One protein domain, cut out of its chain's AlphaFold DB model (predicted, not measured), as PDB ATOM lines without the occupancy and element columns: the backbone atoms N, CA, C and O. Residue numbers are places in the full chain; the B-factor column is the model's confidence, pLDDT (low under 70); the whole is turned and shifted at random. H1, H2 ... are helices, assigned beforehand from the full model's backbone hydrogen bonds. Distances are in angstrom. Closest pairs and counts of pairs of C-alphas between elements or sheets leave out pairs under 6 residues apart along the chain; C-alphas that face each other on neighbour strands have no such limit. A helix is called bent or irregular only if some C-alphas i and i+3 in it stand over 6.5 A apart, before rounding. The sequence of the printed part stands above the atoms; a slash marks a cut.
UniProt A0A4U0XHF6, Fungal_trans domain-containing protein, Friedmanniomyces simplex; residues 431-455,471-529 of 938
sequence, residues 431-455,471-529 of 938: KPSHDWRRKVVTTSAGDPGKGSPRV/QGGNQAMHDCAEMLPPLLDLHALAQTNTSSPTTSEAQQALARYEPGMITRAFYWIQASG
ATOM      1  N   LYS A 431       0.720 -38.560  37.379       85.00
ATOM      2  CA  LYS A 431       1.910 -37.905  37.965       85.00
ATOM      3  C   LYS A 431       1.791 -37.794  39.489       85.00
ATOM      4  O   LYS A 431       0.871 -37.122  39.958       85.00
ATOM      5  N   PRO A 432       2.722 -38.367  40.273       86.38
ATOM      6  CA  PRO A 432       2.741 -38.178  41.721       86.38
ATOM      7  C   PRO A 432       3.071 -36.734  42.109       86.38
ATOM      8  O   PRO A 432       3.884 -36.078  41.458       86.38
ATOM      9  N   SER A 433       2.501 -36.245  43.212       86.00
ATOM     10  CA  SER A 433       2.937 -34.982  43.817       86.00
ATOM     11  C   SER A 433       4.269 -35.159  44.555       86.00
ATOM     12  O   SER A 433       4.538 -36.228  45.093       86.00
ATOM     13  N   HIS A 434       5.102 -34.117  44.646       84.94
ATOM     14  CA  HIS A 434       6.417 -34.210  45.313       84.94
ATOM     15  C   HIS A 434       6.346 -34.574  46.809       84.94
ATOM     16  O   HIS A 434       7.320 -35.045  47.383       84.94
ATOM     17  N   ASP A 435       5.190 -34.389  47.444       86.38
ATOM     18  CA  ASP A 435       4.922 -34.714  48.845       86.38
ATOM     19  C   ASP A 435       4.143 -36.033  49.038       86.38
ATOM     20  O   ASP A 435       3.642 -36.294  50.138       86.38
ATOM     21  N   TRP A 436       4.024 -36.873  47.999       89.62
ATOM     22  CA  TRP A 436       3.190 -38.084  48.019       89.62
ATOM     23  C   TRP A 436       3.515 -39.019  49.191       89.62
ATOM     24  O   TRP A 436       2.607 -39.575  49.802       89.62
ATOM     25  N   ARG A 437       4.793 -39.141  49.578       87.69
ATOM     26  CA  ARG A 437       5.207 -39.979  50.716       87.69
ATOM     27  C   ARG A 437       4.621 -39.503  52.029       87.69
ATOM     28  O   ARG A 437       4.145 -40.317  52.811       87.69
ATOM     29  N   ARG A 438       4.599 -38.185  52.254       84.50
ATOM     30  CA  ARG A 438       3.984 -37.591  53.446       84.50
ATOM     31  C   ARG A 438       2.495 -37.907  53.466       84.50
ATOM     32  O   ARG A 438       2.002 -38.391  54.474       84.50
ATOM     33  N   LYS A 439       1.813 -37.730  52.329       82.69
ATOM     34  CA  LYS A 439       0.388 -38.062  52.178       82.69
ATOM     35  C   LYS A 439       0.118 -39.533  52.488       82.69
ATOM     36  O   LYS A 439      -0.798 -39.827  53.249       82.69
ATOM     37  N   VAL A 440       0.940 -40.444  51.973       83.69
ATOM     38  CA  VAL A 440       0.809 -41.890  52.209       83.69
ATOM     39  C   VAL A 440       1.076 -42.259  53.672       83.69
ATOM     40  O   VAL A 440       0.290 -43.004  54.252       83.69
ATOM     41  N   VAL A 441       2.115 -41.704  54.303       79.88
ATOM     42  CA  VAL A 441       2.438 -41.950  55.724       79.88
ATOM     43  C   VAL A 441       1.343 -41.408  56.648       79.88
ATOM     44  O   VAL A 441       0.950 -42.083  57.595       79.88
ATOM     45  N   THR A 442       0.805 -40.218  56.362       75.06
ATOM     46  CA  THR A 442      -0.288 -39.617  57.145       75.06
ATOM     47  C   THR A 442      -1.600 -40.391  56.993       75.06
ATOM     48  O   THR A 442      -2.344 -40.524  57.959       75.06
ATOM     49  N   THR A 443      -1.884 -40.926  55.802       67.25
ATOM     50  CA  THR A 443      -3.125 -41.676  55.522       67.25
ATOM     51  C   THR A 443      -3.055 -43.157  55.899       67.25
ATOM     52  O   THR A 443      -4.098 -43.776  56.091       67.25
ATOM     53  N   SER A 444      -1.856 -43.721  56.060       65.38
ATOM     54  CA  SER A 444      -1.628 -45.141  56.379       65.38
ATOM     55  C   SER A 444      -1.101 -45.350  57.806       65.38
ATOM     56  O   SER A 444      -0.344 -46.291  58.047       65.38
ATOM     57  N   ALA A 445      -1.454 -44.454  58.739       56.16
ATOM     58  CA  ALA A 445      -0.940 -44.416  60.111       56.16
ATOM     59  C   ALA A 445      -1.035 -45.795  60.802       56.16
ATOM     60  O   ALA A 445      -2.105 -46.210  61.242       56.16
ATOM     61  N   GLY A 446       0.095 -46.514  60.860       56.56
ATOM     62  CA  GLY A 446       0.197 -47.874  61.408       56.56
ATOM     63  C   GLY A 446       0.954 -48.890  60.538       56.56
ATOM     64  O   GLY A 446       1.368 -49.913  61.073       56.56
ATOM     65  N   ASP A 447       1.188 -48.625  59.243       68.00
ATOM     66  CA  ASP A 447       1.983 -49.500  58.356       68.00
ATOM     67  C   ASP A 447       3.365 -48.877  58.045       68.00
ATOM     68  O   ASP A 447       3.457 -47.974  57.207       68.00
ATOM     69  N   PRO A 448       4.459 -49.339  58.688       58.62
ATOM     70  CA  PRO A 448       5.792 -48.750  58.525       58.62
ATOM     71  C   PRO A 448       6.391 -48.935  57.116       58.62
ATOM     72  O   PRO A 448       7.407 -48.313  56.802       58.62
ATOM     73  N   GLY A 449       5.790 -49.769  56.257       64.75
ATOM     74  CA  GLY A 449       6.231 -49.970  54.873       64.75
ATOM     75  C   GLY A 449       5.722 -48.911  53.888       64.75
ATOM     76  O   GLY A 449       6.324 -48.710  52.829       64.75
ATOM     77  N   LYS A 450       4.637 -48.204  54.221       78.44
ATOM     78  CA  LYS A 450       3.971 -47.237  53.336       78.44
ATOM     79  C   LYS A 450       4.688 -45.887  53.351       78.44
ATOM     80  O   LYS A 450       4.920 -45.301  54.400       78.44
ATOM     81  N   GLY A 451       5.063 -45.392  52.172       74.75
ATOM     82  CA  GLY A 451       5.791 -44.133  51.992       74.75
ATOM     83  C   GLY A 451       7.227 -44.140  52.532       74.75
ATOM     84  O   GLY A 451       7.849 -43.080  52.587       74.75
ATOM     85  N   SER A 452       7.771 -45.308  52.900       84.00
ATOM     86  CA  SER A 452       9.078 -45.424  53.556       84.00
ATOM     87  C   SER A 452      10.205 -44.792  52.727       84.00
ATOM     88  O   SER A 452      10.393 -45.175  51.568       84.00
ATOM     89  N   PRO A 453      11.011 -43.872  53.297       83.25
ATOM     90  CA  PRO A 453      12.125 -43.236  52.590       83.25
ATOM     91  C   PRO A 453      13.300 -44.194  52.340       83.25
ATOM     92  O   PRO A 453      14.283 -43.817  51.712       83.25
ATOM     93  N   ARG A 454      13.204 -45.442  52.815       83.31
ATOM     94  CA  ARG A 454      14.161 -46.514  52.516       83.31
ATOM     95  C   ARG A 454      13.840 -47.267  51.227       83.31
ATOM     96  O   ARG A 454      14.628 -48.106  50.814       83.31
ATOM     97  N   VAL A 455      12.705 -46.974  50.587       84.62
ATOM     98  CA  VAL A 455      12.326 -47.547  49.289       84.62
ATOM     99  C   VAL A 455      12.349 -46.449  48.233       84.62
ATOM    100  O   VAL A 455      11.466 -45.590  48.209       84.62
ATOM    101  N   GLN A 471      11.820 -45.109  25.103       54.78
ATOM    102  CA  GLN A 471      12.715 -44.227  25.898       54.78
ATOM    103  C   GLN A 471      12.969 -44.649  27.361       54.78
ATOM    104  O   GLN A 471      13.726 -43.998  28.080       54.78
ATOM    105  N   GLY A 472      12.384 -45.757  27.821       59.66
ATOM    106  CA  GLY A 472      12.447 -46.160  29.231       59.66
ATOM    107  C   GLY A 472      13.820 -46.499  29.780       59.66
ATOM    108  O   GLY A 472      14.159 -46.100  30.891       59.66
ATOM    109  N   GLY A 473      14.628 -47.199  28.982       59.09
ATOM    110  CA  GLY A 473      15.991 -47.562  29.368       59.09
ATOM    111  C   GLY A 473      16.889 -46.337  29.546       59.09
ATOM    112  O   GLY A 473      17.631 -46.260  30.519       59.09
ATOM    113  N   ASN A 474      16.761 -45.340  28.663       63.97
ATOM    114  CA  ASN A 474      17.521 -44.089  28.747       63.97
ATOM    115  C   ASN A 474      17.166 -43.305  30.012       63.97
ATOM    116  O   ASN A 474      18.054 -42.829  30.718       63.97
ATOM    117  N   GLN A 475      15.872 -43.238  30.340       70.31
ATOM    118  CA  GLN A 475      15.409 -42.592  31.564       70.31
ATOM    119  C   GLN A 475      15.904 -43.330  32.816       70.31
ATOM    120  O   GLN A 475      16.376 -42.686  33.750       70.31
ATOM    121  N   ALA A 476      15.871 -44.665  32.823       72.25
ATOM    122  CA  ALA A 476      16.386 -45.464  33.932       72.25
ATOM    123  C   ALA A 476      17.901 -45.278  34.136       72.25
ATOM    124  O   ALA A 476      18.343 -45.128  35.273       72.25
ATOM    125  N   MET A 477      18.698 -45.223  33.060       74.19
ATOM    126  CA  MET A 477      20.141 -44.940  33.147       74.19
ATOM    127  C   MET A 477      20.418 -43.533  33.688       74.19
ATOM    128  O   MET A 477      21.281 -43.363  34.549       74.19
ATOM    129  N   HIS A 478      19.659 -42.535  33.229       78.25
ATOM    130  CA  HIS A 478      19.770 -41.164  33.719       78.25
ATOM    131  C   HIS A 478      19.376 -41.052  35.200       78.25
ATOM    132  O   HIS A 478      20.034 -40.364  35.976       78.25
ATOM    133  N   ASP A 479      18.324 -41.753  35.624       85.88
ATOM    134  CA  ASP A 479      17.912 -41.785  37.027       85.88
ATOM    135  C   ASP A 479      18.939 -42.513  37.905       85.88
ATOM    136  O   ASP A 479      19.224 -42.046  39.004       85.88
ATOM    137  N   CYS A 480      19.581 -43.578  37.412       83.12
ATOM    138  CA  CYS A 480      20.708 -44.215  38.098       83.12
ATOM    139  C   CYS A 480      21.897 -43.259  38.284       83.12
ATOM    140  O   CYS A 480      22.467 -43.214  39.374       83.12
ATOM    141  N   ALA A 481      22.252 -42.478  37.258       84.50
ATOM    142  CA  ALA A 481      23.342 -41.502  37.339       84.50
ATOM    143  C   ALA A 481      23.064 -40.409  38.386       84.50
ATOM    144  O   ALA A 481      23.939 -40.062  39.175       84.50
ATOM    145  N   GLU A 482      21.827 -39.920  38.444       88.12
ATOM    146  CA  GLU A 482      21.384 -38.882  39.384       88.12
ATOM    147  C   GLU A 482      21.211 -39.404  40.819       88.12
ATOM    148  O   GLU A 482      21.380 -38.670  41.792       88.12
ATOM    149  N   MET A 483      20.870 -40.685  40.962       91.06
ATOM    150  CA  MET A 483      20.702 -41.356  42.249       91.06
ATOM    151  C   MET A 483      22.041 -41.752  42.889       91.06
ATOM    152  O   MET A 483      22.117 -41.897  44.109       91.06
ATOM    153  N   LEU A 484      23.101 -41.931  42.096       88.75
ATOM    154  CA  LEU A 484      24.385 -42.440  42.576       88.75
ATOM    155  C   LEU A 484      25.077 -41.514  43.602       88.75
ATOM    156  O   LEU A 484      25.443 -42.020  44.664       88.75
ATOM    157  N   PRO A 485      25.227 -40.189  43.384       90.88
ATOM    158  CA  PRO A 485      25.861 -39.305  44.364       90.88
ATOM    159  C   PRO A 485      25.232 -39.345  45.773       90.88
ATOM    160  O   PRO A 485      25.968 -39.572  46.734       90.88
ATOM    161  N   PRO A 486      23.897 -39.215  45.959       89.94
ATOM    162  CA  PRO A 486      23.310 -39.286  47.297       89.94
ATOM    163  C   PRO A 486      23.393 -40.683  47.936       89.94
ATOM    164  O   PRO A 486      23.389 -40.776  49.164       89.94
ATOM    165  N   LEU A 487      23.495 -41.763  47.151       85.69
ATOM    166  CA  LEU A 487      23.755 -43.109  47.679       85.69
ATOM    167  C   LEU A 487      25.207 -43.280  48.150       85.69
ATOM    168  O   LEU A 487      25.437 -43.914  49.179       85.69
ATOM    169  N   LEU A 488      26.179 -42.693  47.441       88.62
ATOM    170  CA  LEU A 488      27.586 -42.690  47.859       88.62
ATOM    171  C   LEU A 488      27.786 -41.909  49.166       88.62
ATOM    172  O   LEU A 488      28.530 -42.369  50.031       88.62
ATOM    173  N   ASP A 489      27.063 -40.802  49.358       87.06
ATOM    174  CA  ASP A 489      27.056 -40.061  50.629       87.06
ATOM    175  C   ASP A 489      26.536 -40.928  51.793       87.06
ATOM    176  O   ASP A 489      27.138 -40.969  52.866       87.06
ATOM    177  N   LEU A 490      25.431 -41.658  51.581       84.19
ATOM    178  CA  LEU A 490      24.880 -42.584  52.581       84.19
ATOM    179  C   LEU A 490      25.839 -43.742  52.878       84.19
ATOM    180  O   LEU A 490      25.954 -44.166  54.028       84.19
ATOM    181  N   HIS A 491      26.542 -44.241  51.860       83.38
ATOM    182  CA  HIS A 491      27.565 -45.265  52.032       83.38
ATOM    183  C   HIS A 491      28.748 -44.745  52.857       83.38
ATOM    184  O   HIS A 491      29.166 -45.413  53.800       83.38
ATOM    185  N   ALA A 492      29.247 -43.543  52.562       84.75
ATOM    186  CA  ALA A 492      30.322 -42.917  53.330       84.75
ATOM    187  C   ALA A 492      29.926 -42.721  54.806       84.75
ATOM    188  O   ALA A 492      30.710 -43.054  55.693       84.75
ATOM    189  N   LEU A 493      28.689 -42.285  55.075       80.81
ATOM    190  CA  LEU A 493      28.137 -42.169  56.433       80.81
ATOM    191  C   LEU A 493      28.056 -43.520  57.163       80.81
ATOM    192  O   LEU A 493      28.387 -43.609  58.347       80.81
ATOM    193  N   ALA A 494      27.649 -44.581  56.461       77.25
ATOM    194  CA  ALA A 494      27.606 -45.932  57.019       77.25
ATOM    195  C   ALA A 494      29.010 -46.457  57.377       77.25
ATOM    196  O   ALA A 494      29.176 -47.125  58.399       77.25
ATOM    197  N   GLN A 495      30.028 -46.113  56.576       79.31
ATOM    198  CA  GLN A 495      31.429 -46.458  56.851       79.31
ATOM    199  C   GLN A 495      31.988 -45.702  58.066       79.31
ATOM    200  O   GLN A 495      32.776 -46.266  58.822       79.31
ATOM    201  N   THR A 496      31.571 -44.452  58.298       76.38
ATOM    202  CA  THR A 496      32.058 -43.643  59.432       76.38
ATOM    203  C   THR A 496      31.349 -43.936  60.755       76.38
ATOM    204  O   THR A 496      31.982 -43.856  61.803       76.38
ATOM    205  N   ASN A 497      30.056 -44.282  60.732       68.00
ATOM    206  CA  ASN A 497      29.233 -44.420  61.945       68.00
ATOM    207  C   ASN A 497      29.109 -45.864  62.466       68.00
ATOM    208  O   ASN A 497      28.409 -46.097  63.456       68.00
ATOM    209  N   THR A 498      29.758 -46.854  61.830       63.38
ATOM    210  CA  THR A 498      29.683 -48.295  62.189       63.38
ATOM    211  C   THR A 498      28.251 -48.850  62.326       63.38
ATOM    212  O   THR A 498      28.028 -49.876  62.965       63.38
ATOM    213  N   SER A 499      27.259 -48.176  61.741       65.62
ATOM    214  CA  SER A 499      25.835 -48.511  61.837       65.62
ATOM    215  C   SER A 499      25.099 -48.113  60.556       65.62
ATOM    216  O   SER A 499      25.535 -47.211  59.837       65.62
ATOM    217  N   SER A 500      24.000 -48.811  60.247       70.25
ATOM    218  CA  SER A 500      23.171 -48.523  59.070       70.25
ATOM    219  C   SER A 500      22.655 -47.079  59.094       70.25
ATOM    220  O   SER A 500      22.259 -46.606  60.164       70.25
ATOM    221  N   PRO A 501      22.557 -46.396  57.934       80.12
ATOM    222  CA  PRO A 501      22.001 -45.049  57.864       80.12
ATOM    223  C   PRO A 501      20.620 -44.992  58.507       80.12
ATOM    224  O   PRO A 501      19.787 -45.881  58.288       80.12
ATOM    225  N   THR A 502      20.348 -43.951  59.287       83.25
ATOM    226  CA  THR A 502      19.047 -43.730  59.922       83.25
ATOM    227  C   THR A 502      17.972 -43.407  58.882       83.25
ATOM    228  O   THR A 502      18.241 -43.000  57.752       83.25
ATOM    229  N   THR A 503      16.701 -43.570  59.258       81.44
ATOM    230  CA  THR A 503      15.574 -43.295  58.348       81.44
ATOM    231  C   THR A 503      15.502 -41.806  57.983       81.44
ATOM    232  O   THR A 503      15.089 -41.468  56.878       81.44
ATOM    233  N   SER A 504      15.958 -40.927  58.885       83.75
ATOM    234  CA  SER A 504      16.055 -39.482  58.655       83.75
ATOM    235  C   SER A 504      17.135 -39.141  57.620       83.75
ATOM    236  O   SER A 504      16.881 -38.372  56.695       83.75
ATOM    237  N   GLU A 505      18.312 -39.768  57.708       85.06
ATOM    238  CA  GLU A 505      19.400 -39.584  56.733       85.06
ATOM    239  C   GLU A 505      19.002 -40.107  55.346       85.06
ATOM    240  O   GLU A 505      19.180 -39.410  54.345       85.06
ATOM    241  N   ALA A 506      18.361 -41.280  55.283       84.19
ATOM    242  CA  ALA A 506      17.806 -41.819  54.039       84.19
ATOM    243  C   ALA A 506      16.762 -40.877  53.412       84.19
ATOM    244  O   ALA A 506      16.746 -40.685  52.198       84.19
ATOM    245  N   GLN A 507      15.918 -40.244  54.234       87.38
ATOM    246  CA  GLN A 507      14.918 -39.279  53.777       87.38
ATOM    247  C   GLN A 507      15.545 -37.993  53.220       87.38
ATOM    248  O   GLN A 507      15.071 -37.484  52.205       87.38
ATOM    249  N   GLN A 508      16.607 -37.477  53.844       89.25
ATOM    250  CA  GLN A 508      17.322 -36.293  53.351       89.25
ATOM    251  C   GLN A 508      18.037 -36.570  52.025       89.25
ATOM    252  O   GLN A 508      17.978 -35.755  51.105       89.25
ATOM    253  N   ALA A 509      18.671 -37.738  51.895       88.81
ATOM    254  CA  ALA A 509      19.298 -38.159  50.648       88.81
ATOM    255  C   ALA A 509      18.262 -38.352  49.526       88.81
ATOM    256  O   ALA A 509      18.461 -37.848  48.421       88.81
ATOM    257  N   LEU A 510      17.120 -38.980  49.828       90.38
ATOM    258  CA  LEU A 510      16.023 -39.181  48.879       90.38
ATOM    259  C   LEU A 510      15.423 -37.855  48.385       90.38
ATOM    260  O   LEU A 510      15.101 -37.727  47.204       90.38
ATOM    261  N   ALA A 511      15.313 -36.850  49.260       89.56
ATOM    262  CA  ALA A 511      14.773 -35.533  48.917       89.56
ATOM    263  C   ALA A 511      15.608 -34.777  47.864       89.56
ATOM    264  O   ALA A 511      15.064 -33.918  47.173       89.56
ATOM    265  N   ARG A 512      16.899 -35.113  47.707       90.75
ATOM    266  CA  ARG A 512      17.768 -34.558  46.653       90.75
ATOM    267  C   ARG A 512      17.517 -35.186  45.275       90.75
ATOM    268  O   ARG A 512      17.805 -34.549  44.271       90.75
ATOM    269  N   TYR A 513      16.961 -36.398  45.225       92.62
ATOM    270  CA  TYR A 513      16.791 -37.187  43.998       92.62
ATOM    271  C   TYR A 513      15.331 -37.249  43.506       92.62
ATOM    272  O   TYR A 513      15.041 -36.974  42.339       92.62
ATOM    273  N   GLU A 514      14.385 -37.583  44.389       91.62
ATOM    274  CA  GLU A 514      13.009 -37.945  44.016       91.62
ATOM    275  C   GLU A 514      12.219 -36.830  43.292       91.62
ATOM    276  O   GLU A 514      11.528 -37.139  42.316       91.62
ATOM    277  N   PRO A 515      12.321 -35.536  43.668       89.94
ATOM    278  CA  PRO A 515      11.625 -34.471  42.945       89.94
ATOM    279  C   PRO A 515      12.096 -34.293  41.495       89.94
ATOM    280  O   PRO A 515      11.273 -34.077  40.598       89.94
ATOM    281  N   GLY A 516      13.405 -34.419  41.256       88.56
ATOM    282  CA  GLY A 516      13.986 -34.369  39.914       88.56
ATOM    283  C   GLY A 516      13.514 -35.543  39.060       88.56
ATOM    284  O   GLY A 516      13.029 -35.338  37.947       88.56
ATOM    285  N   MET A 517      13.546 -36.756  39.621       91.12
ATOM    286  CA  MET A 517      13.056 -37.969  38.957       91.12
ATOM    287  C   MET A 517      11.568 -37.872  38.584       91.12
ATOM    288  O   MET A 517      11.236 -38.063  37.417       91.12
ATOM    289  N   ILE A 518      10.672 -37.482  39.508       88.38
ATOM    290  CA  ILE A 518       9.223 -37.336  39.225       88.38
ATOM    291  C   ILE A 518       8.974 -36.327  38.095       88.38
ATOM    292  O   ILE A 518       8.083 -36.513  37.261       88.38
ATOM    293  N   THR A 519       9.749 -35.241  38.066       85.31
ATOM    294  CA  THR A 519       9.627 -34.210  37.031       85.31
ATOM    295  C   THR A 519      10.067 -34.737  35.672       85.31
ATOM    296  O   THR A 519       9.305 -34.604  34.717       85.31
ATOM    297  N   ARG A 520      11.234 -35.388  35.588       85.31
ATOM    298  CA  ARG A 520      11.764 -35.959  34.338       85.31
ATOM    299  C   ARG A 520      10.890 -37.091  33.800       85.31
ATOM    300  O   ARG A 520      10.506 -37.055  32.635       85.31
ATOM    301  N   ALA A 521      10.505 -38.033  34.660       78.81
ATOM    302  CA  ALA A 521       9.660 -39.176  34.318       78.81
ATOM    303  C   ALA A 521       8.352 -38.757  33.621       78.81
ATOM    304  O   ALA A 521       7.964 -39.341  32.614       78.81
ATOM    305  N   PHE A 522       7.691 -37.706  34.118       77.88
ATOM    306  CA  PHE A 522       6.425 -37.228  33.552       77.88
ATOM    307  C   PHE A 522       6.579 -36.122  32.505       77.88
ATOM    308  O   PHE A 522       5.661 -35.935  31.710       77.88
ATOM    309  N   TYR A 523       7.722 -35.432  32.448       73.81
ATOM    310  CA  TYR A 523       8.058 -34.569  31.315       73.81
ATOM    311  C   TYR A 523       8.108 -35.386  30.025       73.81
ATOM    312  O   TYR A 523       7.482 -35.000  29.047       73.81
ATOM    313  N   TRP A 524       8.753 -36.555  30.039       60.44
ATOM    314  CA  TRP A 524       8.796 -37.427  28.864       60.44
ATOM    315  C   TRP A 524       7.432 -37.997  28.493       60.44
ATOM    316  O   TRP A 524       7.128 -38.099  27.310       60.44
ATOM    317  N   ILE A 525       6.568 -38.298  29.464       60.47
ATOM    318  CA  ILE A 525       5.168 -38.657  29.193       60.47
ATOM    319  C   ILE A 525       4.452 -37.489  28.515       60.47
ATOM    320  O   ILE A 525       3.822 -37.683  27.489       60.47
ATOM    321  N   GLN A 526       4.591 -36.266  29.019       60.03
ATOM    322  CA  GLN A 526       3.928 -35.097  28.442       60.03
ATOM    323  C   GLN A 526       4.476 -34.732  27.049       60.03
ATOM    324  O   GLN A 526       3.696 -34.520  26.125       60.03
ATOM    325  N   ALA A 527       5.800 -34.725  26.876       53.94
ATOM    326  CA  ALA A 527       6.485 -34.429  25.617       53.94
ATOM    327  C   ALA A 527       6.260 -35.513  24.549       53.94
ATOM    328  O   ALA A 527       6.224 -35.207  23.362       53.94
ATOM    329  N   SER A 528       6.049 -36.769  24.959       47.75
ATOM    330  CA  SER A 528       5.676 -37.873  24.063       47.75
ATOM    331  C   SER A 528       4.160 -38.048  23.888       47.75
ATOM    332  O   SER A 528       3.740 -39.021  23.261       47.75
ATOM    333  N   GLY A 529       3.322 -37.150  24.431       48.84
ATOM    334  CA  GLY A 529       1.853 -37.189  24.313       48.84
ATOM    335  C   GLY A 529       1.150 -38.293  25.127       48.84
ATOM    336  O   GLY A 529       0.040 -38.697  24.801       48.84
TER     337      GLY A 529
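AT A GLANCE: This is residues 431 to 455 and 471 to 529 of the 938 residues of the protein "Fungal_trans domain-containing protein" of Friedmanniomyces simplex (UniProt A0A4U0XHF6). Picture a long helical hairpin of two bent helices, H2 and H3, lying side by side and running opposite ways, with a short helix, H1, set off beyond H3 on the side away from H2. The hairpin makes the longest axis, and the stretch of residues 444 to 455 after H1 loops back toward H3. The printed part has 84 residues, with three named helices in the order H1, H2, H3 and no named strand; its class is all helix. It is loose, with a radius of gyration of the C-alphas of 14.8 A, and its outline is flat, but only just, spanning 47 by 32 by 16 A.

IN THESE COORDINATES: Find C-alpha 436 at (3.190, -38.084, 48.019); from there H1 runs through residues 436 to 443, 10.4 A from first to last C-alpha. Look next at residues 472 to 497, assigned by hydrogen bonds as one helix, H2, but bent: C-alphas 482 and 485 are 6.7 A apart. Its arms are H2a, residues 472 to 482, 15.4 A long, beginning at C-alpha (12.447, -46.160, 29.231), and H2b, residues 485 to 497, 18.6 A long. H3, residues 503 to 527, was also assigned as one helix by its hydrogen bonds and is bent: C-alphas 512 and 515 are 7.2 A apart. H3a, residues 503 to 512, measures 14.8 A, and H3b, residues 515 to 527, measures 18.1 A, ending at C-alpha (6.485, -34.429, 25.617).

HOW THE PARTS SIT: Start at H1, which touches no helix and is apart from H3a and H3b. Then see the bends: H2a and H2b stand at a steep tilt of 43 degrees, H3a and H3b at one of 41 degrees. H2b and H3a form a helical hairpin and touch, H2b with residues 486 to 490 alone; their closest C-alphas, of Pro 486 and Ala 509, are 5.3 A apart. They run opposite ways at a shallow tilt of 25 degrees. H2a and H3b are close but not clearly touching, their closest C-alphas being those of Asp 479 and Met 517, 6.5 A apart. In H1, H2a and H2b every O i to N i+4 pair is within hydrogen-bond range; in H3a 5 of 6 are, in H3b 8 of 9.

THE WHOLE: The two C-alphas farthest apart, of Thr 498 and Gly 529, are 48.3 A apart. Between C-alphas 455 and 471 the chain is cut, with residues 456 to 470 not printed and a gap of 23.6 A. The link from H1 to H2 runs across this cut; that from H2 to H3 is tight, with 5 residues. The mean pLDDT of the printed part is 78.3; look for values under 70 at residues 443 to 449, 471 to 474, 497 to 499 and 524 to 529.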